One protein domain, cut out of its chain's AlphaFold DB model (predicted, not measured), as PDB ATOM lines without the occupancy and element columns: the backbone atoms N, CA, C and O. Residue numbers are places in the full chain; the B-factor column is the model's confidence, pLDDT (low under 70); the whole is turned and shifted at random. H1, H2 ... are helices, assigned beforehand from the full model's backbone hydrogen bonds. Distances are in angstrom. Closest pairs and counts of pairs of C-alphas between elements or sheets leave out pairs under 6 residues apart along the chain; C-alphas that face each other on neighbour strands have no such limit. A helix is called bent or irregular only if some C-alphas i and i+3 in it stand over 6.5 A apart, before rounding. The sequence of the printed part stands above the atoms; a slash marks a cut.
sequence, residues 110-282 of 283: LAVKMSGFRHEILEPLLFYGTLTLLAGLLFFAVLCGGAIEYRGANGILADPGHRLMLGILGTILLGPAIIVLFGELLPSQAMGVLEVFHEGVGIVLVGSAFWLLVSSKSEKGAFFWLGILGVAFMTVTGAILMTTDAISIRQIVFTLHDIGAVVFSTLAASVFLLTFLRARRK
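Overview. This is residues 110 to 282 of the 283 residues of an uncharacterized protein of Deltaproteobacteria bacterium (UniProt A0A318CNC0). Long helices run side by side in one layer, H7 between H6 and the arm H1b, and H3 and H5 slant across this layer on one side. H4 folds back beside the start of H5 and reaches H1b, while H2 sits at a corner by H3. The printed part has 173 residues with seven named helices, H1 to H7 in chain order, and no named strand; it is all helix. It is compact, with a radius of gyration of the C-alphas of 17.2 A and spans of 52 by 36 by 29 A.

Along the chain. H1, residues 110 to 143, begins at C-alpha 110 (199.459, 159.283, 239.487); assigned as one helix by its hydrogen bonds, it is bent, with C-alphas 120 and 123 6.9 A apart, into H1a, 110 to 120, and H1b, 123 to 143, 29.5 A. H2 is 150 to 158, H3 160 to 173, and H4 176 to 185, irregular with C-alphas 181 and 184 8.1 A apart. H5, 188 to 215, measures 40.4 A; H6, 222 to 243, 31.7 A; H7, 247 to 280, 49.5 A, ending at C-alpha 280 (155.358, 168.694, 225.414).

Arrangement. H3, H5 and H6 form an up and down bundle, each running against the one before. The hub H3 touches H5 (Thr 171 and Val 201 closest, C-alphas 6.2 A apart) at a shallow tilt of 4 degrees, and H7 (Met 165 and Ala 268, 4.9 A) at a steep 53 degrees. The hairpin H6 and H7 touches at Thr 237 and His 257, 5.7 A. H1b and H7 touch at a shallow 15 degrees, the same way. O i to N i+4 pairs are within hydrogen-bond range throughout H1a, H1b, H2, H3, H5 and H6, in 4 of 6 pairs in H4 and in 29 of 30 in H7.

Size, cuts and confidence. The C-alphas farthest apart, Ala 246 and Lys 282, are 53.6 A apart. The printed part has no cut and no long link. Mean pLDDT of the printed part is 87.4; residues 145 to 154 and 280 to 282 are under 70.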
ATOM      1  N   LEU A 110     200.705 158.719 240.004       95.00
ATOM      2  CA  LEU A 110     199.459 159.283 239.487       95.00
ATOM      3  C   LEU A 110     198.775 158.311 238.523       95.00
ATOM      4  O   LEU A 110     197.579 158.082 238.656       95.00
ATOM      5  N   ALA A 111     199.526 157.700 237.605       94.62
ATOM      6  CA  ALA A 111     198.987 156.720 236.667       94.62
ATOM      7  C   ALA A 111     198.406 155.493 237.378       94.62
ATOM      8  O   ALA A 111     197.320 155.047 237.026       94.62
ATOM      9  N   VAL A 112     199.077 154.996 238.423       94.31
ATOM     10  CA  VAL A 112     198.560 153.894 239.253       94.31
ATOM     11  C   VAL A 112     197.240 154.279 239.928       94.31
ATOM     12  O   VAL A 112     196.266 153.535 239.844       94.31
ATOM     13  N   LYS A 113     197.161 155.466 240.547       94.44
ATOM     14  CA  LYS A 113     195.922 155.941 241.190       94.44
ATOM     15  C   LYS A 113     194.782 156.142 240.189       94.44
ATOM     16  O   LYS A 113     193.650 155.769 240.475       94.44
ATOM     17  N   MET A 114     195.082 156.719 239.025       94.88
ATOM     18  CA  MET A 114     194.109 156.946 237.953       94.88
ATOM     19  C   MET A 114     193.611 155.632 237.345       94.88
ATOM     20  O   MET A 114     192.424 155.526 237.046       94.88
ATOM     21  N   SER A 115     194.485 154.627 237.223       92.44
ATOM     22  CA  SER A 115     194.113 153.258 236.856       92.44
ATOM     23  C   SER A 115     193.167 152.653 237.902       92.44
ATOM     24  O   SER A 115     192.116 152.141 237.534       92.44
ATOM     25  N   GLY A 116     193.483 152.774 239.197       94.06
ATOM     26  CA  GLY A 116     192.603 152.318 240.284       94.06
ATOM     27  C   GLY A 116     191.220 152.936 240.236       94.06
ATOM     28  O   GLY A 116     190.228 152.218 240.157       94.06
ATOM     29  N   PHE A 117     191.153 154.264 240.181       95.75
ATOM     30  CA  PHE A 117     189.889 154.982 240.034       95.75
ATOM     31  C   PHE A 117     189.105 154.535 238.791       95.75
ATOM     32  O   PHE A 117     187.890 154.334 238.857       95.75
ATOM     33  N   ARG A 118     189.796 154.362 237.660       94.19
ATOM     34  CA  ARG A 118     189.173 153.950 236.407       94.19
ATOM     35  C   ARG A 118     188.518 152.577 236.526       94.19
ATOM     36  O   ARG A 118     187.330 152.465 236.257       94.19
ATOM     37  N   HIS A 119     189.259 151.568 236.968       91.50
ATOM     38  CA  HIS A 119     188.756 150.194 237.027       91.50
ATOM     39  C   HIS A 119     187.743 149.971 238.161       91.50
ATOM     40  O   HIS A 119     186.795 149.212 237.996       91.50
ATOM     41  N   GLU A 120     187.902 150.635 239.311       92.94
ATOM     42  CA  GLU A 120     186.994 150.449 240.455       92.94
ATOM     43  C   GLU A 120     185.686 151.229 240.325       92.94
ATOM     44  O   GLU A 120     184.657 150.791 240.838       92.94
ATOM     45  N   ILE A 121     185.722 152.401 239.684       93.69
ATOM     46  CA  ILE A 121     184.591 153.336 239.679       93.69
ATOM     47  C   ILE A 121     184.138 153.634 238.258       93.69
ATOM     48  O   ILE A 121     182.959 153.475 237.943       93.69
ATOM     49  N   LEU A 122     185.051 154.092 237.402       93.25
ATOM     50  CA  LEU A 122     184.677 154.667 236.113       93.25
ATOM     51  C   LEU A 122     184.195 153.625 235.103       93.25
ATOM     52  O   LEU A 122     183.219 153.887 234.415       93.25
ATOM     53  N   GLU A 123     184.830 152.459 235.026       89.19
ATOM     54  CA  GLU A 123     184.414 151.358 234.151       89.19
ATOM     55  C   GLU A 123     183.042 150.797 234.559       89.19
ATOM     56  O   GLU A 123     182.152 150.759 233.703       89.19
ATOM     57  N   PRO A 124     182.781 150.468 235.844       89.62
ATOM     58  CA  PRO A 124     181.430 150.133 236.289       89.62
ATOM     59  C   PRO A 124     180.418 151.247 236.005       89.62
ATOM     60  O   PRO A 124     179.299 150.970 235.570       89.62
ATOM     61  N   LEU A 125     180.792 152.513 236.215       91.44
ATOM     62  CA  LEU A 125     179.922 153.653 235.922       91.44
ATOM     63  C   LEU A 125     179.649 153.794 234.421       91.44
ATOM     64  O   LEU A 125     178.519 154.085 234.044       91.44
ATOM     65  N   LEU A 126     180.638 153.569 233.558       88.88
ATOM     66  CA  LEU A 126     180.461 153.544 232.110       88.88
ATOM     67  C   LEU A 126     179.516 152.412 231.709       88.88
ATOM     68  O   LEU A 126     178.618 152.646 230.904       88.88
ATOM     69  N   PHE A 127     179.657 151.228 232.304       86.81
ATOM     70  CA  PHE A 127     178.780 150.086 232.048       86.81
ATOM     71  C   PHE A 127     177.341 150.355 232.473       86.81
ATOM     72  O   PHE A 127     176.440 150.468 231.634       86.81
ATOM     73  N   TYR A 128     177.116 150.512 233.775       87.69
ATOM     74  CA  TYR A 128     175.770 150.675 234.317       87.69
ATOM     75  C   TYR A 128     175.157 152.017 233.919       87.69
ATOM     76  O   TYR A 128     173.952 152.095 233.678       87.69
ATOM     77  N   GLY A 129     175.971 153.066 233.808       87.62
ATOM     78  CA  GLY A 129     175.544 154.394 233.381       87.62
ATOM     79  C   GLY A 129     175.126 154.424 231.917       87.62
ATOM     80  O   GLY A 129     174.047 154.933 231.629       87.62
ATOM     81  N   THR A 130     175.897 153.820 231.002       85.56
ATOM     82  CA  THR A 130     175.492 153.728 229.585       85.56
ATOM     83  C   THR A 130     174.221 152.900 229.443       85.56
ATOM     84  O   THR A 130     173.287 153.338 228.773       85.56
ATOM     85  N   LEU A 131     174.124 151.753 230.125       85.31
ATOM     86  CA  LEU A 131     172.918 150.922 230.091       85.31
ATOM     87  C   LEU A 131     171.688 151.681 230.613       85.31
ATOM     88  O   LEU A 131     170.644 151.687 229.962       85.31
ATOM     89  N   THR A 132     171.819 152.362 231.754       87.50
ATOM     90  CA  THR A 132     170.734 153.149 232.363       87.50
ATOM     91  C   THR A 132     170.346 154.336 231.490       87.50
ATOM     92  O   THR A 132     169.160 154.623 231.336       87.50
ATOM     93  N   LEU A 133     171.320 155.013 230.880       88.38
ATOM     94  CA  LEU A 133     171.090 156.122 229.958       88.38
ATOM     95  C   LEU A 133     170.320 155.647 228.723       88.38
ATOM     96  O   LEU A 133     169.313 156.257 228.366       88.38
ATOM     97  N   LEU A 134     170.739 154.542 228.101       86.25
ATOM     98  CA  LEU A 134     170.057 153.971 226.938       86.25
ATOM     99  C   LEU A 134     168.653 153.479 227.289       86.25
ATOM    100  O   LEU A 134     167.699 153.822 226.593       86.25
ATOM    101  N   ALA A 135     168.506 152.744 228.392       87.12
ATOM    102  CA  ALA A 135     167.209 152.296 228.883       87.12
ATOM    103  C   ALA A 135     166.289 153.481 229.207       87.12
ATOM    104  O   ALA A 135     165.114 153.457 228.853       87.12
ATOM    105  N   GLY A 136     166.819 154.543 229.818       88.44
ATOM    106  CA  GLY A 136     166.082 155.764 230.131       88.44
ATOM    107  C   GLY A 136     165.625 156.513 228.880       88.44
ATOM    108  O   GLY A 136     164.460 156.901 228.801       88.44
ATOM    109  N   LEU A 137     166.499 156.666 227.881       86.44
ATOM    110  CA  LEU A 137     166.142 157.264 226.588       86.44
ATOM    111  C   LEU A 137     165.086 156.429 225.851       86.44
ATOM    112  O   LEU A 137     164.127 156.997 225.330       86.44
ATOM    113  N   LEU A 138     165.218 155.099 225.846       84.75
ATOM    114  CA  LEU A 138     164.243 154.186 225.243       84.75
ATOM    115  C   LEU A 138     162.897 154.227 225.969       84.75
ATOM    116  O   LEU A 138     161.860 154.388 225.332       84.75
ATOM    117  N   PHE A 139     162.897 154.123 227.296       85.56
ATOM    118  CA  PHE A 139     161.683 154.187 228.105       85.56
ATOM    119  C   PHE A 139     160.979 155.533 227.932       85.56
ATOM    120  O   PHE A 139     159.767 155.582 227.728       85.56
ATOM    121  N   PHE A 140     161.744 156.625 227.923       83.00
ATOM    122  CA  PHE A 140     161.216 157.947 227.622       83.00
ATOM    123  C   PHE A 140     160.612 158.010 226.216       83.00
ATOM    124  O   PHE A 140     159.514 158.544 226.062       83.00
ATOM    125  N   ALA A 141     161.277 157.439 225.207       78.81
ATOM    126  CA  ALA A 141     160.761 157.375 223.843       78.81
ATOM    127  C   ALA A 141     159.472 156.543 223.739       78.81
ATOM    128  O   ALA A 141     158.573 156.935 223.006       78.81
ATOM    129  N   VAL A 142     159.335 155.449 224.496       82.06
ATOM    130  CA  VAL A 142     158.100 154.644 224.557       82.06
ATOM    131  C   VAL A 142     156.973 155.423 225.236       82.06
ATOM    132  O   VAL A 142     155.886 155.547 224.674       82.06
ATOM    133  N   LEU A 143     157.228 156.004 226.414       80.19
ATOM    134  CA  LEU A 143     156.225 156.777 227.158       80.19
ATOM    135  C   LEU A 143     155.770 158.034 226.412       80.19
ATOM    136  O   LEU A 143     154.610 158.434 226.493       80.19
ATOM    137  N   CYS A 144     156.699 158.682 225.713       71.38
ATOM    138  CA  CYS A 144     156.443 159.905 224.965       71.38
ATOM    139  C   CYS A 144     156.189 159.639 223.478       71.38
ATOM    140  O   CYS A 144     156.016 160.599 222.731       71.38
ATOM    141  N   GLY A 145     156.142 158.376 223.042       59.97
ATOM    142  CA  GLY A 145     156.042 157.981 221.634       59.97
ATOM    143  C   GLY A 145     154.773 158.476 220.940       59.97
ATOM    144  O   GLY A 145     154.774 158.666 219.731       59.97
ATOM    145  N   GLY A 146     153.721 158.792 221.704       53.31
ATOM    146  CA  GLY A 146     152.521 159.469 221.198       53.31
ATOM    147  C   GLY A 146     152.661 160.987 220.988       53.31
ATOM    148  O   GLY A 146     151.767 161.589 220.408       53.31
ATOM    149  N   ALA A 147     153.748 161.614 221.452       53.75
ATOM    150  CA  ALA A 147     153.981 163.065 221.423       53.75
ATOM    151  C   ALA A 147     155.250 163.481 220.647       53.75
ATOM    152  O   ALA A 147     155.560 164.672 220.567       53.75
ATOM    153  N   ILE A 148     155.997 162.533 220.060       59.94
ATOM    154  CA  ILE A 148     157.058 162.845 219.089       59.94
ATOM    155  C   ILE A 148     156.379 163.140 217.749       59.94
ATOM    156  O   ILE A 148     156.377 162.334 216.823       59.94
ATOM    157  N   GLU A 149     155.741 164.303 217.654       60.72
ATOM    158  CA  GLU A 149     155.232 164.781 216.376       60.72
ATOM    159  C   GLU A 149     156.403 165.018 215.412       60.72
ATOM    160  O   GLU A 149     157.477 165.483 215.808       60.72
ATOM    161  N   TYR A 150     156.180 164.777 214.117       56.19
ATOM    162  CA  TYR A 150     157.136 165.061 213.036       56.19
ATOM    163  C   TYR A 150     157.740 166.482 213.128       56.19
ATOM    164  O   TYR A 150     158.905 166.712 212.803       56.19
ATOM    165  N   ARG A 151     156.971 167.439 213.666       54.94
ATOM    166  CA  ARG A 151     157.396 168.822 213.926       54.94
ATOM    167  C   ARG A 151     158.490 168.934 214.998       54.94
ATOM    168  O   ARG A 151     159.403 169.743 214.844       54.94
ATOM    169  N   GLY A 152     158.428 168.113 216.047       62.56
ATOM    170  CA  GLY A 152     159.451 168.030 217.094       62.56
ATOM    171  C   GLY A 152     160.752 167.396 216.593       62.56
ATOM    172  O   GLY A 152     161.834 167.895 216.901       62.56
ATOM    173  N   ALA A 153     160.653 166.364 215.749       65.62
ATOM    174  CA  ALA A 153     161.812 165.737 215.106       65.62
ATOM    175  C   ALA A 153     162.528 166.695 214.133       65.62
ATOM    176  O   ALA A 153     163.754 166.807 214.158       65.62
ATOM    177  N   ASN A 154     161.769 167.463 213.343       69.25
ATOM    178  CA  ASN A 154     162.336 168.488 212.461       69.25
ATOM    179  C   ASN A 154     163.008 169.630 213.236       69.25
ATOM    180  O   ASN A 154     164.030 170.139 212.787       69.25
ATOM    181  N   GLY A 155     162.487 170.009 214.408       70.62
ATOM    182  CA  GLY A 155     163.117 171.017 215.269       70.62
ATOM    183  C   GLY A 155     164.489 170.581 215.795       70.62
ATOM    184  O   GLY A 155     165.428 171.372 215.792       70.62
ATOM    185  N   ILE A 156     164.624 169.307 216.173       72.94
ATOM    186  CA  ILE A 156     165.896 168.709 216.608       72.94
ATOM    187  C   ILE A 156     166.930 168.699 215.476       72.94
ATOM    188  O   ILE A 156     168.100 169.001 215.699       72.94
ATOM    189  N   LEU A 157     166.512 168.353 214.258       79.50
ATOM    190  CA  LEU A 157     167.410 168.310 213.102       79.50
ATOM    191  C   LEU A 157     167.687 169.697 212.503       79.50
ATOM    192  O   LEU A 157     168.634 169.841 211.735       79.50
ATOM    193  N   ALA A 158     166.895 170.717 212.837       82.44
ATOM    194  CA  ALA A 158     167.113 172.087 212.381       82.44
ATOM    195  C   ALA A 158     168.173 172.832 213.212       82.44
ATOM    196  O   ALA A 158     168.861 173.704 212.676       82.44
ATOM    197  N   ASP A 159     168.328 172.493 214.496       88.19
ATOM    198  CA  ASP A 159     169.291 173.145 215.384       88.19
ATOM    199  C   ASP A 159     170.692 172.499 215.296       88.19
ATOM    200  O   ASP A 159     170.844 171.282 215.468       88.19
ATOM    201  N   PRO A 160     171.758 173.283 215.041       90.62
ATOM    202  CA  PRO A 160     173.114 172.749 214.926       90.62
ATOM    203  C   PRO A 160     173.646 172.168 216.246       90.62
ATOM    204  O   PRO A 160     174.451 171.235 216.214       90.62
ATOM    205  N   GLY A 161     173.214 172.686 217.398       91.50
ATOM    206  CA  GLY A 161     173.590 172.180 218.716       91.50
ATOM    207  C   GLY A 161     172.977 170.811 218.994       91.50
ATOM    208  O   GLY A 161     173.695 169.896 219.395       91.50
ATOM    209  N   HIS A 162     171.688 170.627 218.716       90.62
ATOM    210  CA  HIS A 162     171.025 169.324 218.839       90.62
ATOM    211  C   HIS A 162     171.622 168.275 217.899       90.62
ATOM    212  O   HIS A 162     171.865 167.148 218.328       90.62
ATOM    213  N   ARG A 163     171.942 168.639 216.651       91.56
ATOM    214  CA  ARG A 163     172.649 167.741 215.718       91.56
ATOM    215  C   ARG A 163     174.012 167.303 216.250       91.56
ATOM    216  O   ARG A 163     174.363 166.132 216.128       91.56
ATOM    217  N   LEU A 164     174.768 168.222 216.851       93.69
ATOM    218  CA  LEU A 164     176.060 167.903 217.453       93.69
ATOM    219  C   LEU A 164     175.903 166.960 218.656       93.69
ATOM    220  O   LEU A 164     176.627 165.972 218.753       93.69
ATOM    221  N   MET A 165     174.913 167.203 219.520       94.19
ATOM    222  CA  MET A 165     174.590 166.310 220.643       94.19
ATOM    223  C   MET A 165     174.170 164.915 220.169       94.19
ATOM    224  O   MET A 165     174.545 163.918 220.786       94.19
ATOM    225  N   LEU A 166     173.445 164.823 219.049       91.50
ATOM    226  CA  LEU A 166     173.107 163.540 218.434       91.50
ATOM    227  C   LEU A 166     174.362 162.802 217.954       91.50
ATOM    228  O   LEU A 166     174.490 161.603 218.187       91.50
ATOM    229  N   GLY A 167     175.299 163.517 217.323       92.69
ATOM    230  CA  GLY A 167     176.580 162.951 216.891       92.69
ATOM    231  C   GLY A 167     177.418 162.416 218.057       92.69
ATOM    232  O   GLY A 167     177.992 161.330 217.954       92.69
ATOM    233  N   ILE A 168     177.431 163.131 219.188       93.69
ATOM    234  CA  ILE A 168     178.079 162.677 220.428       93.69
ATOM    235  C   ILE A 168     177.445 161.361 220.904       93.69
ATOM    236  O   ILE A 168     178.164 160.376 221.069       93.69
ATOM    237  N   LEU A 169     176.112 161.298 221.042       91.38
ATOM    238  CA  LEU A 169     175.406 160.065 221.436       91.38
ATOM    239  C   LEU A 169     175.649 158.901 220.468       91.38
ATOM    240  O   LEU A 169     175.874 157.774 220.908       91.38
ATOM    241  N   GLY A 170     175.643 159.170 219.161       90.06
ATOM    242  CA  GLY A 170     175.931 158.164 218.138       90.06
ATOM    243  C   GLY A 170     177.338 157.580 218.274       90.06
ATOM    244  O   GLY A 170     177.516 156.372 218.159       90.06
ATOM    245  N   THR A 171     178.326 158.413 218.603       89.94
ATOM    246  CA  THR A 171     179.718 157.974 218.789       89.94
ATOM    247  C   THR A 171     179.882 157.056 220.001       89.94
ATOM    248  O   THR A 171     180.649 156.098 219.947       89.94
ATOM    249  N   ILE A 172     179.117 157.295 221.072       83.75
ATOM    250  CA  ILE A 172     179.093 156.432 222.266       83.75
ATOM    251  C   ILE A 172     178.460 155.072 221.948       83.75
ATOM    252  O   ILE A 172     178.992 154.031 222.332       83.75
ATOM    253  N   LEU A 173     177.340 155.081 221.222       84.12
ATOM    254  CA  LEU A 173     176.636 153.870 220.793       84.12
ATOM    255  C   LEU A 173     177.482 152.990 219.869       84.12
ATOM    256  O   LEU A 173     177.437 151.769 219.975       84.12
ATOM    257  N   LEU A 174     178.253 153.611 218.980       82.12
ATOM    258  CA  LEU A 174     179.065 152.938 217.966       82.12
ATOM    259  C   LEU A 174     180.483 152.576 218.441       82.12
ATOM    260  O   LEU A 174     181.314 152.193 217.624       82.12
ATOM    261  N   GLY A 175     180.774 152.672 219.741       76.50
ATOM    262  CA  GLY A 175     182.057 152.236 220.296       76.50
ATOM    263  C   GLY A 175     181.949 151.797 221.754       76.50
ATOM    264  O   GLY A 175     181.725 150.608 221.992       76.50
ATOM    265  N   PRO A 176     182.063 152.724 222.729       71.69
ATOM    266  CA  PRO A 176     182.071 152.412 224.155       71.69
ATOM    267  C   PRO A 176     180.913 151.521 224.585       71.69
ATOM    268  O   PRO A 176     181.140 150.557 225.298       71.69
ATOM    269  N   ALA A 177     179.688 151.766 224.109       79.31
ATOM    270  CA  ALA A 177     178.534 150.957 224.498       79.31
ATOM    271  C   ALA A 177     178.680 149.482 224.086       79.31
ATOM    272  O   ALA A 177     178.341 148.597 224.866       79.31
ATOM    273  N   ILE A 178     179.206 149.202 222.891       78.94
ATOM    274  CA  ILE A 178     179.374 147.825 222.408       78.94
ATOM    275  C   ILE A 178     180.517 147.142 223.162       78.94
ATOM    276  O   ILE A 178     180.348 146.021 223.636       78.94
ATOM    277  N   ILE A 179     181.656 147.826 223.309       76.81
ATOM    278  CA  ILE A 179     182.827 147.286 224.016       76.81
ATOM    279  C   ILE A 179     182.469 146.989 225.470       76.81
ATOM    280  O   ILE A 179     182.766 145.916 225.979       76.81
ATOM    281  N   VAL A 180     181.803 147.929 226.130       75.50
ATOM    282  CA  VAL A 180     181.478 147.816 227.546       75.50
ATOM    283  C   VAL A 180     180.413 146.741 227.781       75.50
ATOM    284  O   VAL A 180     180.564 145.943 228.698       75.50
ATOM    285  N   LEU A 181     179.371 146.652 226.946       76.19
ATOM    286  CA  LEU A 181     178.288 145.677 227.145       76.19
ATOM    287  C   LEU A 181     178.637 144.253 226.694       76.19
ATOM    288  O   LEU A 181     178.115 143.296 227.261       76.19
ATOM    289  N   PHE A 182     179.482 144.107 225.672       79.50
ATOM    290  CA  PHE A 182     179.749 142.813 225.038       79.50
ATOM    291  C   PHE A 182     181.220 142.388 225.088       79.50
ATOM    292  O   PHE A 182     181.536 141.310 224.596       79.50
ATOM    293  N   GLY A 183     182.119 143.180 225.678       76.88
ATOM    294  CA  GLY A 183     183.568 142.948 225.645       76.88
ATOM    295  C   GLY A 183     183.995 141.560 226.120       76.88
ATOM    296  O   GLY A 183     184.805 140.920 225.460       76.88
ATOM    297  N   GLU A 184     183.387 141.041 227.190       76.50
ATOM    298  CA  GLU A 184     183.684 139.692 227.705       76.50
ATOM    299  C   GLU A 184     183.250 138.561 226.757       76.50
ATOM    300  O   GLU A 184     183.780 137.452 226.821       76.50
ATOM    301  N   LEU A 185     182.292 138.830 225.867       82.94
ATOM    302  CA  LEU A 185     181.791 137.880 224.871       82.94
ATOM    303  C   LEU A 185     182.558 137.976 223.546       82.94
ATOM    304  O   LEU A 185     182.413 137.103 222.685       82.94
ATOM    305  N   LEU A 186     183.342 139.040 223.355       82.69
ATOM    306  CA  LEU A 186     184.045 139.305 222.110       82.69
ATOM    307  C   LEU A 186     185.460 138.711 222.141       82.69
ATOM    308  O   LEU A 186     186.208 138.909 223.098       82.69
ATOM    309  N   PRO A 187     185.887 138.024 221.066       86.94
ATOM    310  CA  PRO A 187     187.278 137.617 220.942       86.94
ATOM    311  C   PRO A 187     188.183 138.851 220.833       86.94
ATOM    312  O   PRO A 187     187.779 139.901 220.325       86.94
ATOM    313  N   SER A 188     189.444 138.716 221.247       80.00
ATOM    314  CA  SER A 188     190.406 139.828 221.259       80.00
ATOM    315  C   SER A 188     190.600 140.485 219.889       80.00
ATOM    316  O   SER A 188     190.767 141.701 219.818       80.00
ATOM    317  N   GLN A 189     190.505 139.724 218.790       86.12
ATOM    318  CA  GLN A 189     190.555 140.299 217.442       86.12
ATOM    319  C   GLN A 189     189.349 141.204 217.153       86.12
ATOM    320  O   GLN A 189     189.512 142.255 216.540       86.12
ATOM    321  N   ALA A 190     188.148 140.820 217.598       86.31
ATOM    322  CA  ALA A 190     186.947 141.630 217.405       86.31
ATOM    323  C   ALA A 190     187.008 142.923 218.226       86.31
ATOM    324  O   ALA A 190     186.617 143.973 217.720       86.31
ATOM    325  N   MET A 191     187.557 142.866 219.445       83.81
ATOM    326  CA  MET A 191     187.801 144.068 220.248       83.81
ATOM    327  C   MET A 191     188.743 145.044 219.533       83.81
ATOM    328  O   MET A 191     188.429 146.227 219.449       83.81
ATOM    329  N   GLY A 192     189.834 144.552 218.934       85.38
ATOM    330  CA  GLY A 192     190.755 145.401 218.171       85.38
ATOM    331  C   GLY A 192     190.113 146.042 216.933       85.38
ATOM    332  O   GLY A 192     190.329 147.219 216.660       85.38
ATOM    333  N   VAL A 193     189.271 145.306 216.198       88.88
ATOM    334  CA  VAL A 193     188.519 145.873 215.060       88.88
ATOM    335  C   VAL A 193     187.541 146.953 215.526       88.88
ATOM    336  O   VAL A 193     187.403 147.986 214.870       88.88
ATOM    337  N   LEU A 194     186.871 146.729 216.655       87.44
ATOM    338  CA  LEU A 194     185.906 147.670 217.215       87.44
ATOM    339  C   LEU A 194     186.577 148.952 217.732       87.44
ATOM    340  O   LEU A 194     186.009 150.031 217.577       87.44
ATOM    341  N   GLU A 195     187.791 148.853 218.277       86.56
ATOM    342  CA  GLU A 195     188.614 150.006 218.661       86.56
ATOM    343  C   GLU A 195     188.949 150.883 217.443       86.56
ATOM    344  O   GLU A 195     188.663 152.080 217.454       86.56
ATOM    345  N   VAL A 196     189.439 150.281 216.351       90.19
ATOM    346  CA  VAL A 196     189.736 150.998 215.094       90.19
ATOM    347  C   VAL A 196     188.471 151.613 214.487       90.19
ATOM    348  O   VAL A 196     188.487 152.730 213.965       90.19
ATOM    349  N   PHE A 197     187.344 150.902 214.558       91.38
ATOM    350  CA  PHE A 197     186.064 151.437 214.106       91.38
ATOM    351  C   PHE A 197     185.638 152.659 214.933       91.38
ATOM    352  O   PHE A 197     185.265 153.683 214.357       91.38
ATOM    353  N   HIS A 198     185.731 152.584 216.264       91.12
ATOM    354  CA  HIS A 198     185.399 153.696 217.151       91.12
ATOM    355  C   HIS A 198     186.301 154.915 216.914       91.12
ATOM    356  O   HIS A 198     185.800 156.042 216.866       91.12
ATOM    357  N   GLU A 199     187.598 154.696 216.689       92.06
ATOM    358  CA  GLU A 199     188.546 155.742 216.291       92.06
ATOM    359  C   GLU A 199     188.068 156.468 215.022       92.06
ATOM    360  O   GLU A 199     187.951 157.698 215.001       92.06
ATOM    361  N   GLY A 200     187.693 155.708 213.987       93.81
ATOM    362  CA  GLY A 200     187.149 156.254 212.744       93.81
ATOM    363  C   GLY A 200     185.861 157.059 212.953       93.81
ATOM    364  O   GLY A 200     185.725 158.161 212.415       93.81
ATOM    365  N   VAL A 201     184.932 156.555 213.775       94.00
ATOM    366  CA  VAL A 201     183.697 157.279 214.137       94.00
ATOM    367  C   VAL A 201     184.027 158.597 214.847       94.00
ATOM    368  O   VAL A 201     183.430 159.629 214.527       94.00
ATOM    369  N   GLY A 202     185.010 158.593 215.749       94.50
ATOM    370  CA  GLY A 202     185.507 159.795 216.416       94.50
ATOM    371  C   GLY A 202     186.031 160.839 215.426       94.50
ATOM    372  O   GLY A 202     185.618 161.999 215.480       94.50
ATOM    373  N   ILE A 203     186.861 160.434 214.460       95.50
ATOM    374  CA  ILE A 203     187.391 161.329 213.413       95.50
ATOM    375  C   ILE A 203     186.256 161.934 212.573       95.50
ATOM    376  O   ILE A 203     186.250 163.140 212.298       95.50
ATOM    377  N   VAL A 204     185.257 161.127 212.203       96.31
ATOM    378  CA  VAL A 204     184.073 161.603 211.469       96.31
ATOM    379  C   VAL A 204     183.276 162.615 212.297       96.31
ATOM    380  O   VAL A 204     182.827 163.628 211.748       96.31
ATOM    381  N   LEU A 205     183.124 162.397 213.609       96.50
ATOM    382  CA  LEU A 205     182.466 163.357 214.498       96.50
ATOM    383  C   LEU A 205     183.227 164.686 214.547       96.50
ATOM    384  O   LEU A 205     182.597 165.739 214.453       96.50
ATOM    385  N   VAL A 206     184.560 164.660 214.638       97.44
ATOM    386  CA  VAL A 206     185.397 165.874 214.624       97.44
ATOM    387  C   VAL A 206     185.212 166.651 213.322       97.44
ATOM    388  O   VAL A 206     184.943 167.855 213.355       97.44
ATOM    389  N   GLY A 207     185.276 165.966 212.176       97.25
ATOM    390  CA  GLY A 207     185.028 166.582 210.869       97.25
ATOM    391  C   GLY A 207     183.618 167.170 210.761       97.25
ATOM    392  O   GLY A 207     183.443 168.296 210.293       97.25
ATOM    393  N   SER A 208     182.614 166.454 211.271       95.69
ATOM    394  CA  SER A 208     181.218 166.911 211.300       95.69
ATOM    395  C   SER A 208     181.024 168.128 212.208       95.69
ATOM    396  O   SER A 208     180.311 169.063 211.843       95.69
ATOM    397  N   ALA A 209     181.676 168.156 213.370       96.38
ATOM    398  CA  ALA A 209     181.639 169.278 214.302       96.38
ATOM    399  C   ALA A 209     182.294 170.530 213.701       96.38
ATOM    400  O   ALA A 209     181.723 171.620 213.775       96.38
ATOM    401  N   PHE A 210     183.448 170.371 213.046       96.56
ATOM    402  CA  PHE A 210     184.105 171.457 212.321       96.56
ATOM    403  C   PHE A 210     183.244 171.963 211.160       96.56
ATOM    404  O   PHE A 210     183.064 173.170 210.995       96.56
ATOM    405  N   TRP A 211     182.644 171.052 210.391       95.81
ATOM    406  CA  TRP A 211     181.726 171.427 209.323       95.81
ATOM    407  C   TRP A 211     180.550 172.243 209.867       95.81
ATOM    408  O   TRP A 211     180.323 173.349 209.383       95.81
ATOM    409  N   LEU A 212     179.872 171.779 210.923       93.75
ATOM    410  CA  LEU A 212     178.785 172.524 211.573       93.75
ATOM    411  C   LEU A 212     179.235 173.899 212.083       93.75
ATOM    412  O   LEU A 212     178.482 174.870 211.975       93.75
ATOM    413  N   LEU A 213     180.458 174.002 212.608       94.25
ATOM    414  CA  LEU A 213     181.035 175.264 213.067       94.25
ATOM    415  C   LEU A 213     181.172 176.284 211.930       94.25
ATOM    416  O   LEU A 213     180.910 177.466 212.157       94.25
ATOM    417  N   VAL A 214     181.543 175.850 210.727       94.31
ATOM    418  CA  VAL A 214     181.778 176.745 209.580       94.31
ATOM    419  C   VAL A 214     180.518 176.958 208.734       94.31
ATOM    420  O   VAL A 214     180.288 178.060 208.242       94.31
ATOM    421  N   SER A 215     179.679 175.933 208.560       90.81
ATOM    422  CA  SER A 215     178.545 175.970 207.627       90.81
ATOM    423  C   SER A 215     177.228 176.432 208.246       90.81
ATOM    424  O   SER A 215     176.315 176.811 207.509       90.81
ATOM    425  N   SER A 216     177.075 176.352 209.571       87.00
ATOM    426  CA  SER A 216     175.828 176.755 210.223       87.00
ATOM    427  C   SER A 216     175.652 178.271 210.167       87.00
ATOM    428  O   SER A 216     176.397 179.011 210.806       87.00
ATOM    429  N   LYS A 217     174.618 178.715 209.444       84.94
ATOM    430  CA  LYS A 217     174.153 180.113 209.428       84.94
ATOM    431  C   LYS A 217     173.245 180.452 210.616       84.94
ATOM    432  O   LYS A 217     173.010 181.625 210.877       84.94
ATOM    433  N   SER A 218     172.732 179.435 211.309       84.50
ATOM    434  CA  SER A 218     171.919 179.592 212.517       84.50
ATOM    435  C   SER A 218     172.774 180.059 213.694       84.50
ATOM    436  O   SER A 218     173.954 179.705 213.783       84.50
ATOM    437  N   GLU A 219     172.170 180.811 214.619       86.38
ATOM    438  CA  GLU A 219     172.834 181.205 215.863       86.38
ATOM    439  C   GLU A 219     173.312 179.981 216.655       86.38
ATOM    440  O   GLU A 219     172.625 178.966 216.778       86.38
ATOM    441  N   LYS A 220     174.524 180.085 217.203       91.56
ATOM    442  CA  LYS A 220     175.172 179.019 217.970       91.56
ATOM    443  C   LYS A 220     174.890 179.224 219.453       91.56
ATOM    444  O   LYS A 220     175.534 180.046 220.103       91.56
ATOM    445  N   GLY A 221     173.926 178.472 219.975       91.75
ATOM    446  CA  GLY A 221     173.553 178.509 221.389       91.75
ATOM    447  C   GLY A 221     174.557 177.820 222.324       91.75
ATOM    448  O   GLY A 221     175.550 177.230 221.900       91.75
ATOM    449  N   ALA A 222     174.260 177.842 223.626       93.06
ATOM    450  CA  ALA A 222     175.124 177.266 224.663       93.06
ATOM    451  C   ALA A 222     175.405 175.765 224.462       93.06
ATOM    452  O   ALA A 222     176.542 175.326 224.625       93.06
ATOM    453  N   PHE A 223     174.400 174.975 224.061       92.06
ATOM    454  CA  PHE A 223     174.587 173.542 223.806       92.06
ATOM    455  C   PHE A 223     175.554 173.282 222.652       92.06
ATOM    456  O   PHE A 223     176.363 172.368 222.743       92.06
ATOM    457  N   PHE A 224     175.536 174.114 221.608       95.00
ATOM    458  CA  PHE A 224     176.494 173.998 220.515       95.00
ATOM    459  C   PHE A 224     177.929 174.180 221.021       95.00
ATOM    460  O   PHE A 224     178.780 173.328 220.782       95.00
ATOM    461  N   TRP A 225     178.193 175.242 221.788       95.75
ATOM    462  CA  TRP A 225     179.535 175.517 222.309       95.75
ATOM    463  C   TRP A 225     180.018 174.488 223.334       95.75
ATOM    464  O   TRP A 225     181.182 174.099 223.289       95.75
ATOM    465  N   LEU A 226     179.132 173.993 224.205       95.88
ATOM    466  CA  LEU A 226     179.457 172.884 225.107       95.88
ATOM    467  C   LEU A 226     179.775 171.598 224.333       95.88
ATOM    468  O   LEU A 226     180.702 170.880 224.698       95.88
ATOM    469  N   GLY A 227     179.052 171.332 223.240       95.75
ATOM    470  CA  GLY A 227     179.346 170.218 222.342       95.75
ATOM    471  C   GLY A 227     180.712 170.359 221.669       95.75
ATOM    472  O   GLY A 227     181.478 169.403 221.657       95.75
ATOM    473  N   ILE A 228     181.056 171.553 221.171       97.19
ATOM    474  CA  ILE A 228     182.377 171.827 220.579       97.19
ATOM    475  C   ILE A 228     183.492 171.643 221.610       97.19
ATOM    476  O   ILE A 228     184.498 171.007 221.302       97.19
ATOM    477  N   LEU A 229     183.308 172.149 222.832       96.81
ATOM    478  CA  LEU A 229     184.266 171.952 223.921       96.81
ATOM    479  C   LEU A 229     184.461 170.461 224.225       96.81
ATOM    480  O   LEU A 229     185.596 170.011 224.380       96.81
ATOM    481  N   GLY A 230     183.369 169.695 224.266       96.56
ATOM    482  CA  GLY A 230     183.426 168.253 224.483       96.56
ATOM    483  C   GLY A 230     184.140 167.511 223.366       96.56
ATOM    484  O   GLY A 230     185.059 166.742 223.638       96.56
ATOM    485  N   VAL A 231     183.806 167.796 222.107       97.56
ATOM    486  CA  VAL A 231     184.504 167.212 220.952       97.56
ATOM    487  C   VAL A 231     185.989 167.571 220.980       97.56
ATOM    488  O   VAL A 231     186.819 166.689 220.783       97.56
ATOM    489  N   ALA A 232     186.350 168.817 221.292       97.69
ATOM    490  CA  ALA A 232     187.749 169.228 221.402       97.69
ATOM    491  C   ALA A 232     188.493 168.457 222.505       97.69
ATOM    492  O   ALA A 232     189.574 167.925 222.256       97.69
ATOM    493  N   PHE A 233     187.901 168.327 223.696       97.94
ATOM    494  CA  PHE A 233     188.476 167.544 224.793       97.94
ATOM    495  C   PHE A 233     188.675 166.067 224.411       97.94
ATOM    496  O   PHE A 233     189.759 165.508 224.617       97.94
ATOM    497  N   MET A 234     187.657 165.445 223.809       96.62
ATOM    498  CA  MET A 234     187.720 164.048 223.365       96.62
ATOM    499  C   MET A 234     188.735 163.853 222.232       96.62
ATOM    500  O   MET A 234     189.430 162.843 222.203       96.62
ATOM    501  N   THR A 235     188.886 164.843 221.347       96.88
ATOM    502  CA  THR A 235     189.887 164.824 220.267       96.88
ATOM    503  C   THR A 235     191.299 164.865 220.828       96.88
ATOM    504  O   THR A 235     192.140 164.075 220.419       96.88
ATOM    505  N   VAL A 236     191.574 165.769 221.775       97.62
ATOM    506  CA  VAL A 236     192.909 165.897 222.378       97.62
ATOM    507  C   VAL A 236     193.282 164.620 223.125       97.62
ATOM    508  O   VAL A 236     194.367 164.083 222.922       97.62
ATOM    509  N   THR A 237     192.378 164.107 223.961       97.50
ATOM    510  CA  THR A 237     192.625 162.864 224.704       97.50
ATOM    511  C   THR A 237     192.771 161.662 223.766       97.50
ATOM    512  O   THR A 237     193.739 160.919 223.906       97.50
ATOM    513  N   GLY A 238     191.906 161.517 222.758       95.31
ATOM    514  CA  GLY A 238     192.004 160.456 221.747       95.31
ATOM    515  C   GLY A 238     193.304 160.519 220.940       95.31
ATOM    516  O   GLY A 238     194.016 159.524 220.839       95.31
ATOM    517  N   ALA A 239     193.693 161.703 220.458       96.00
ATOM    518  CA  ALA A 239     194.938 161.890 219.712       96.00
ATOM    519  C   ALA A 239     196.177 161.524 220.543       96.00
ATOM    520  O   ALA A 239     197.117 160.925 220.020       96.00
ATOM    521  N   ILE A 240     196.186 161.841 221.842       96.62
ATOM    522  CA  ILE A 240     197.279 161.426 222.729       96.62
ATOM    523  C   ILE A 240     197.310 159.898 222.860       96.62
ATOM    524  O   ILE A 240     198.384 159.313 222.732       96.62
ATOM    525  N   LEU A 241     196.162 159.240 223.059       94.06
ATOM    526  CA  LEU A 241     196.089 157.774 223.167       94.06
ATOM    527  C   LEU A 241     196.577 157.052 221.906       94.06
ATOM    528  O   LEU A 241     197.206 156.001 222.018       94.06
ATOM    529  N   MET A 242     196.340 157.638 220.734       91.19
ATOM    530  CA  MET A 242     196.785 157.098 219.447       91.19
ATOM    531  C   MET A 242     198.284 157.285 219.186       91.19
ATOM    532  O   MET A 242     198.868 156.544 218.401       91.19
ATOM    533  N   THR A 243     198.912 158.292 219.797       93.56
ATOM    534  CA  THR A 243     200.287 158.705 219.455       93.56
ATOM    535  C   THR A 243     201.323 158.372 220.522       93.56
ATOM    536  O   THR A 243     202.518 158.391 220.227       93.56
ATOM    537  N   THR A 244     200.910 158.088 221.760       92.88
ATOM    538  CA  THR A 244     201.840 157.829 222.862       92.88
ATOM    539  C   THR A 244     201.918 156.351 223.235       92.88
ATOM    540  O   THR A 244     200.911 155.699 223.503       92.88
ATOM    541  N   ASP A 245     203.144 155.838 223.346       88.69
ATOM    542  CA  ASP A 245     203.433 154.496 223.873       88.69
ATOM    543  C   ASP A 245     203.850 154.524 225.352       88.69
ATOM    544  O   ASP A 245     204.051 153.486 225.982       88.69
ATOM    545  N   ALA A 246     203.968 155.718 225.941       91.12
ATOM    546  CA  ALA A 246     204.354 155.870 227.335       91.12
ATOM    547  C   ALA A 246     203.216 155.394 228.250       91.12
ATOM    548  O   ALA A 246     202.241 156.116 228.468       91.12
ATOM    549  N   ILE A 247     203.360 154.195 228.823       89.81
ATOM    550  CA  ILE A 247     202.316 153.528 229.619       89.81
ATOM    551  C   ILE A 247     201.740 154.425 230.722       89.81
ATOM    552  O   ILE A 247     200.524 154.533 230.857       89.81
ATOM    553  N   SER A 248     202.591 155.168 231.439       93.88
ATOM    554  CA  SER A 248     202.132 156.087 232.481       93.88
ATOM    555  C   SER A 248     201.262 157.224 231.937       93.88
ATOM    556  O   SER A 248     200.334 157.644 232.622       93.88
ATOM    557  N   ILE A 249     201.565 157.759 230.751       95.44
ATOM    558  CA  ILE A 249     200.774 158.838 230.142       95.44
ATOM    559  C   ILE A 249     199.461 158.259 229.626       95.44
ATOM    560  O   ILE A 249     198.400 158.800 229.932       95.44
ATOM    561  N   ARG A 250     199.525 157.123 228.917       93.94
ATOM    562  CA  ARG A 250     198.338 156.433 228.399       93.94
ATOM    563  C   ARG A 250     197.317 156.183 229.498       93.94
ATOM    564  O   ARG A 250     196.163 156.528 229.308       93.94
ATOM    565  N   GLN A 251     197.729 155.652 230.649       93.12
ATOM    566  CA  GLN A 251     196.800 155.333 231.741       93.12
ATOM    567  C   GLN A 251     196.090 156.571 232.298       93.12
ATOM    568  O   GLN A 251     194.887 156.540 232.527       93.12
ATOM    569  N   ILE A 252     196.803 157.691 232.446       96.56
ATOM    570  CA  ILE A 252     196.191 158.954 232.885       96.56
ATOM    571  C   ILE A 252     195.179 159.444 231.844       96.56
ATOM    572  O   ILE A 252     194.062 159.827 232.191       96.56
ATOM    573  N   VAL A 253     195.565 159.435 230.567       97.50
ATOM    574  CA  VAL A 253     194.733 159.960 229.480       97.50
ATOM    575  C   VAL A 253     193.532 159.060 229.202       97.50
ATOM    576  O   VAL A 253     192.460 159.592 228.938       97.50
ATOM    577  N   PHE A 254     193.660 157.738 229.338       93.62
ATOM    578  CA  PHE A 254     192.542 156.794 229.242       93.62
ATOM    579  C   PHE A 254     191.465 157.128 230.268       93.62
ATOM    580  O   PHE A 254     190.306 157.311 229.910       93.62
ATOM    581  N   THR A 255     191.854 157.312 231.531       96.25
ATOM    582  CA  THR A 255     190.914 157.716 232.579       96.25
ATOM    583  C   THR A 255     190.259 159.066 232.264       96.25
ATOM    584  O   THR A 255     189.060 159.225 232.471       96.25
ATOM    585  N   LEU A 256     191.008 160.046 231.745       97.44
ATOM    586  CA  LEU A 256     190.440 161.344 231.353       97.44
ATOM    587  C   LEU A 256     189.465 161.231 230.173       97.44
ATOM    588  O   LEU A 256     188.428 161.892 230.181       97.44
ATOM    589  N   HIS A 257     189.786 160.401 229.184       95.94
ATOM    590  CA  HIS A 257     188.928 160.135 228.033       95.94
ATOM    591  C   HIS A 257     187.603 159.506 228.480       95.94
ATOM    592  O   HIS A 257     186.534 159.988 228.107       95.94
ATOM    593  N   ASP A 258     187.670 158.521 229.374       94.12
ATOM    594  CA  ASP A 258     186.505 157.850 229.949       94.12
ATOM    595  C   ASP A 258     185.647 158.806 230.805       94.12
ATOM    596  O   ASP A 258     184.417 158.789 230.712       94.12
ATOM    597  N   ILE A 259     186.265 159.716 231.575       95.81
ATOM    598  CA  ILE A 259     185.540 160.781 232.297       95.81
ATOM    599  C   ILE A 259     184.798 161.674 231.298       95.81
ATOM    600  O   ILE A 259     183.616 161.972 231.491       95.81
ATOM    601  N   GLY A 260     185.475 162.087 230.223       95.06
ATOM    602  CA  GLY A 260     184.866 162.866 229.149       95.06
ATOM    603  C   GLY A 260     183.671 162.144 228.531       95.06
ATOM    604  O   GLY A 260     182.600 162.741 228.397       95.06
ATOM    605  N   ALA A 261     183.810 160.851 228.235       92.50
ATOM    606  CA  ALA A 261     182.734 160.033 227.687       92.50
ATOM    607  C   ALA A 261     181.500 160.014 228.608       92.50
ATOM    608  O   ALA A 261     180.388 160.266 228.138       92.50
ATOM    609  N   VAL A 262     181.669 159.812 229.922       92.56
ATOM    610  CA  VAL A 262     180.554 159.857 230.894       92.56
ATOM    611  C   VAL A 262     179.906 161.245 230.949       92.56
ATOM    612  O   VAL A 262     178.681 161.371 230.894       92.56
ATOM    613  N   VAL A 263     180.709 162.305 231.041       94.75
ATOM    614  CA  VAL A 263     180.197 163.674 231.199       94.75
ATOM    615  C   VAL A 263     179.439 164.126 229.950       94.75
ATOM    616  O   VAL A 263     178.305 164.604 230.051       94.75
ATOM    617  N   PHE A 264     180.029 163.959 228.766       94.06
ATOM    618  CA  PHE A 264     179.437 164.454 227.525       94.06
ATOM    619  C   PHE A 264     178.283 163.576 227.026       94.06
ATOM    620  O   PHE A 264     177.336 164.116 226.454       94.06
ATOM    621  N   SER A 265     178.287 162.268 227.312       91.44
ATOM    622  CA  SER A 265     177.122 161.398 227.071       91.44
ATOM    623  C   SER A 265     175.912 161.832 227.896       91.44
ATOM    624  O   SER A 265     174.823 162.040 227.355       91.44
ATOM    625  N   THR A 266     176.121 162.050 229.196       92.69
ATOM    626  CA  THR A 266     175.077 162.483 230.128       92.69
ATOM    627  C   THR A 266     174.541 163.860 229.751       92.69
ATOM    628  O   THR A 266     173.324 164.072 229.747       92.69
ATOM    629  N   LEU A 267     175.426 164.790 229.374       94.38
ATOM    630  CA  LEU A 267     175.036 166.106 228.871       94.38
ATOM    631  C   LEU A 267     174.168 165.980 227.614       94.38
ATOM    632  O   LEU A 267     173.075 166.546 227.574       94.38
ATOM    633  N   ALA A 268     174.623 165.226 226.612       93.50
ATOM    634  CA  ALA A 268     173.908 165.078 225.351       93.50
ATOM    635  C   ALA A 268     172.521 164.449 225.555       93.50
ATOM    636  O   ALA A 268     171.525 164.991 225.074       93.50
ATOM    637  N   ALA A 269     172.423 163.379 226.350       91.56
ATOM    638  CA  ALA A 269     171.144 162.763 226.705       91.56
ATOM    639  C   ALA A 269     170.212 163.744 227.442       91.56
ATOM    640  O   ALA A 269     169.028 163.850 227.112       91.56
ATOM    641  N   SER A 270     170.749 164.520 228.388       91.25
ATOM    642  CA  SER A 270     169.984 165.524 229.141       91.25
ATOM    643  C   SER A 270     169.430 166.630 228.241       91.25
ATOM    644  O   SER A 270     168.284 167.048 228.420       91.25
ATOM    645  N   VAL A 271     170.199 167.082 227.244       89.88
ATOM    646  CA  VAL A 271     169.734 168.070 226.255       89.88
ATOM    647  C   VAL A 271     168.506 167.547 225.511       89.88
ATOM    648  O   VAL A 271     167.524 168.283 225.371       89.88
ATOM    649  N   PHE A 272     168.508 166.280 225.088       85.31
ATOM    650  CA  PHE A 272     167.347 165.687 224.420       85.31
ATOM    651  C   PHE A 272     166.144 165.586 225.349       85.31
ATOM    652  O   PHE A 272     165.077 166.098 225.003       85.31
ATOM    653  N   LEU A 273     166.315 165.023 226.547       85.06
ATOM    654  CA  LEU A 273     165.229 164.900 227.524       85.06
ATOM    655  C   LEU A 273     164.586 166.262 227.833       85.06
ATOM    656  O   LEU A 273     163.364 166.405 227.768       85.06
ATOM    657  N   LEU A 274     165.393 167.298 228.084       84.75
ATOM    658  CA  LEU A 274     164.897 168.653 228.345       84.75
ATOM    659  C   LEU A 274     164.174 169.259 227.139       84.75
ATOM    660  O   LEU A 274     163.168 169.951 227.307       84.75
ATOM    661  N   THR A 275     164.676 169.015 225.931       80.56
ATOM    662  CA  THR A 275     164.070 169.535 224.699       80.56
ATOM    663  C   THR A 275     162.694 168.919 224.470       80.56
ATOM    664  O   THR A 275     161.729 169.652 224.247       80.56
ATOM    665  N   PHE A 276     162.570 167.601 224.629       75.81
ATOM    666  CA  PHE A 276     161.289 166.905 224.518       75.81
ATOM    667  C   PHE A 276     160.296 167.327 225.608       75.81
ATOM    668  O   PHE A 276     159.137 167.615 225.308       75.81
ATOM    669  N   LEU A 277     160.745 167.446 226.862       77.44
ATOM    670  CA  LEU A 277     159.896 167.925 227.959       77.44
ATOM    671  C   LEU A 277     159.379 169.351 227.713       77.44
ATOM    672  O   LEU A 277     158.226 169.655 228.023       77.44
ATOM    673  N   ARG A 278     160.208 170.232 227.142       76.94
ATOM    674  CA  ARG A 278     159.798 171.595 226.766       76.94
ATOM    675  C   ARG A 278     158.811 171.607 225.604       76.94
ATOM    676  O   ARG A 278     157.884 172.409 225.644       76.94
ATOM    677  N   ALA A 279     159.002 170.752 224.600       70.38
ATOM    678  CA  ALA A 279     158.079 170.632 223.475       70.38
ATOM    679  C   ALA A 279     156.685 170.194 223.952       70.38
ATOM    680  O   ALA A 279     155.698 170.843 223.619       70.38
ATOM    681  N   ARG A 280     156.618 169.191 224.838       67.12
ATOM    682  CA  ARG A 280     155.358 168.694 225.414       67.12
ATOM    683  C   ARG A 280     154.610 169.724 226.267       67.12
ATOM    684  O   ARG A 280     153.398 169.655 226.352       67.12
ATOM    685  N   ARG A 281     155.300 170.665 226.924       68.19
ATOM    686  CA  ARG A 281     154.638 171.743 227.692       68.19
ATOM    687  C   ARG A 281     154.024 172.837 226.812       68.19
ATOM    688  O   ARG A 281     153.283 173.661 227.335       68.19
ATOM    689  N   LYS A 282     154.418 172.920 225.538       63.00
ATOM    690  CA  LYS A 282     154.000 173.980 224.609       63.00
ATOM    691  C   LYS A 282     152.896 173.549 223.635       63.00
ATOM    692  O   LYS A 282     152.355 174.427 222.972       63.00
TER     693      LYS A 282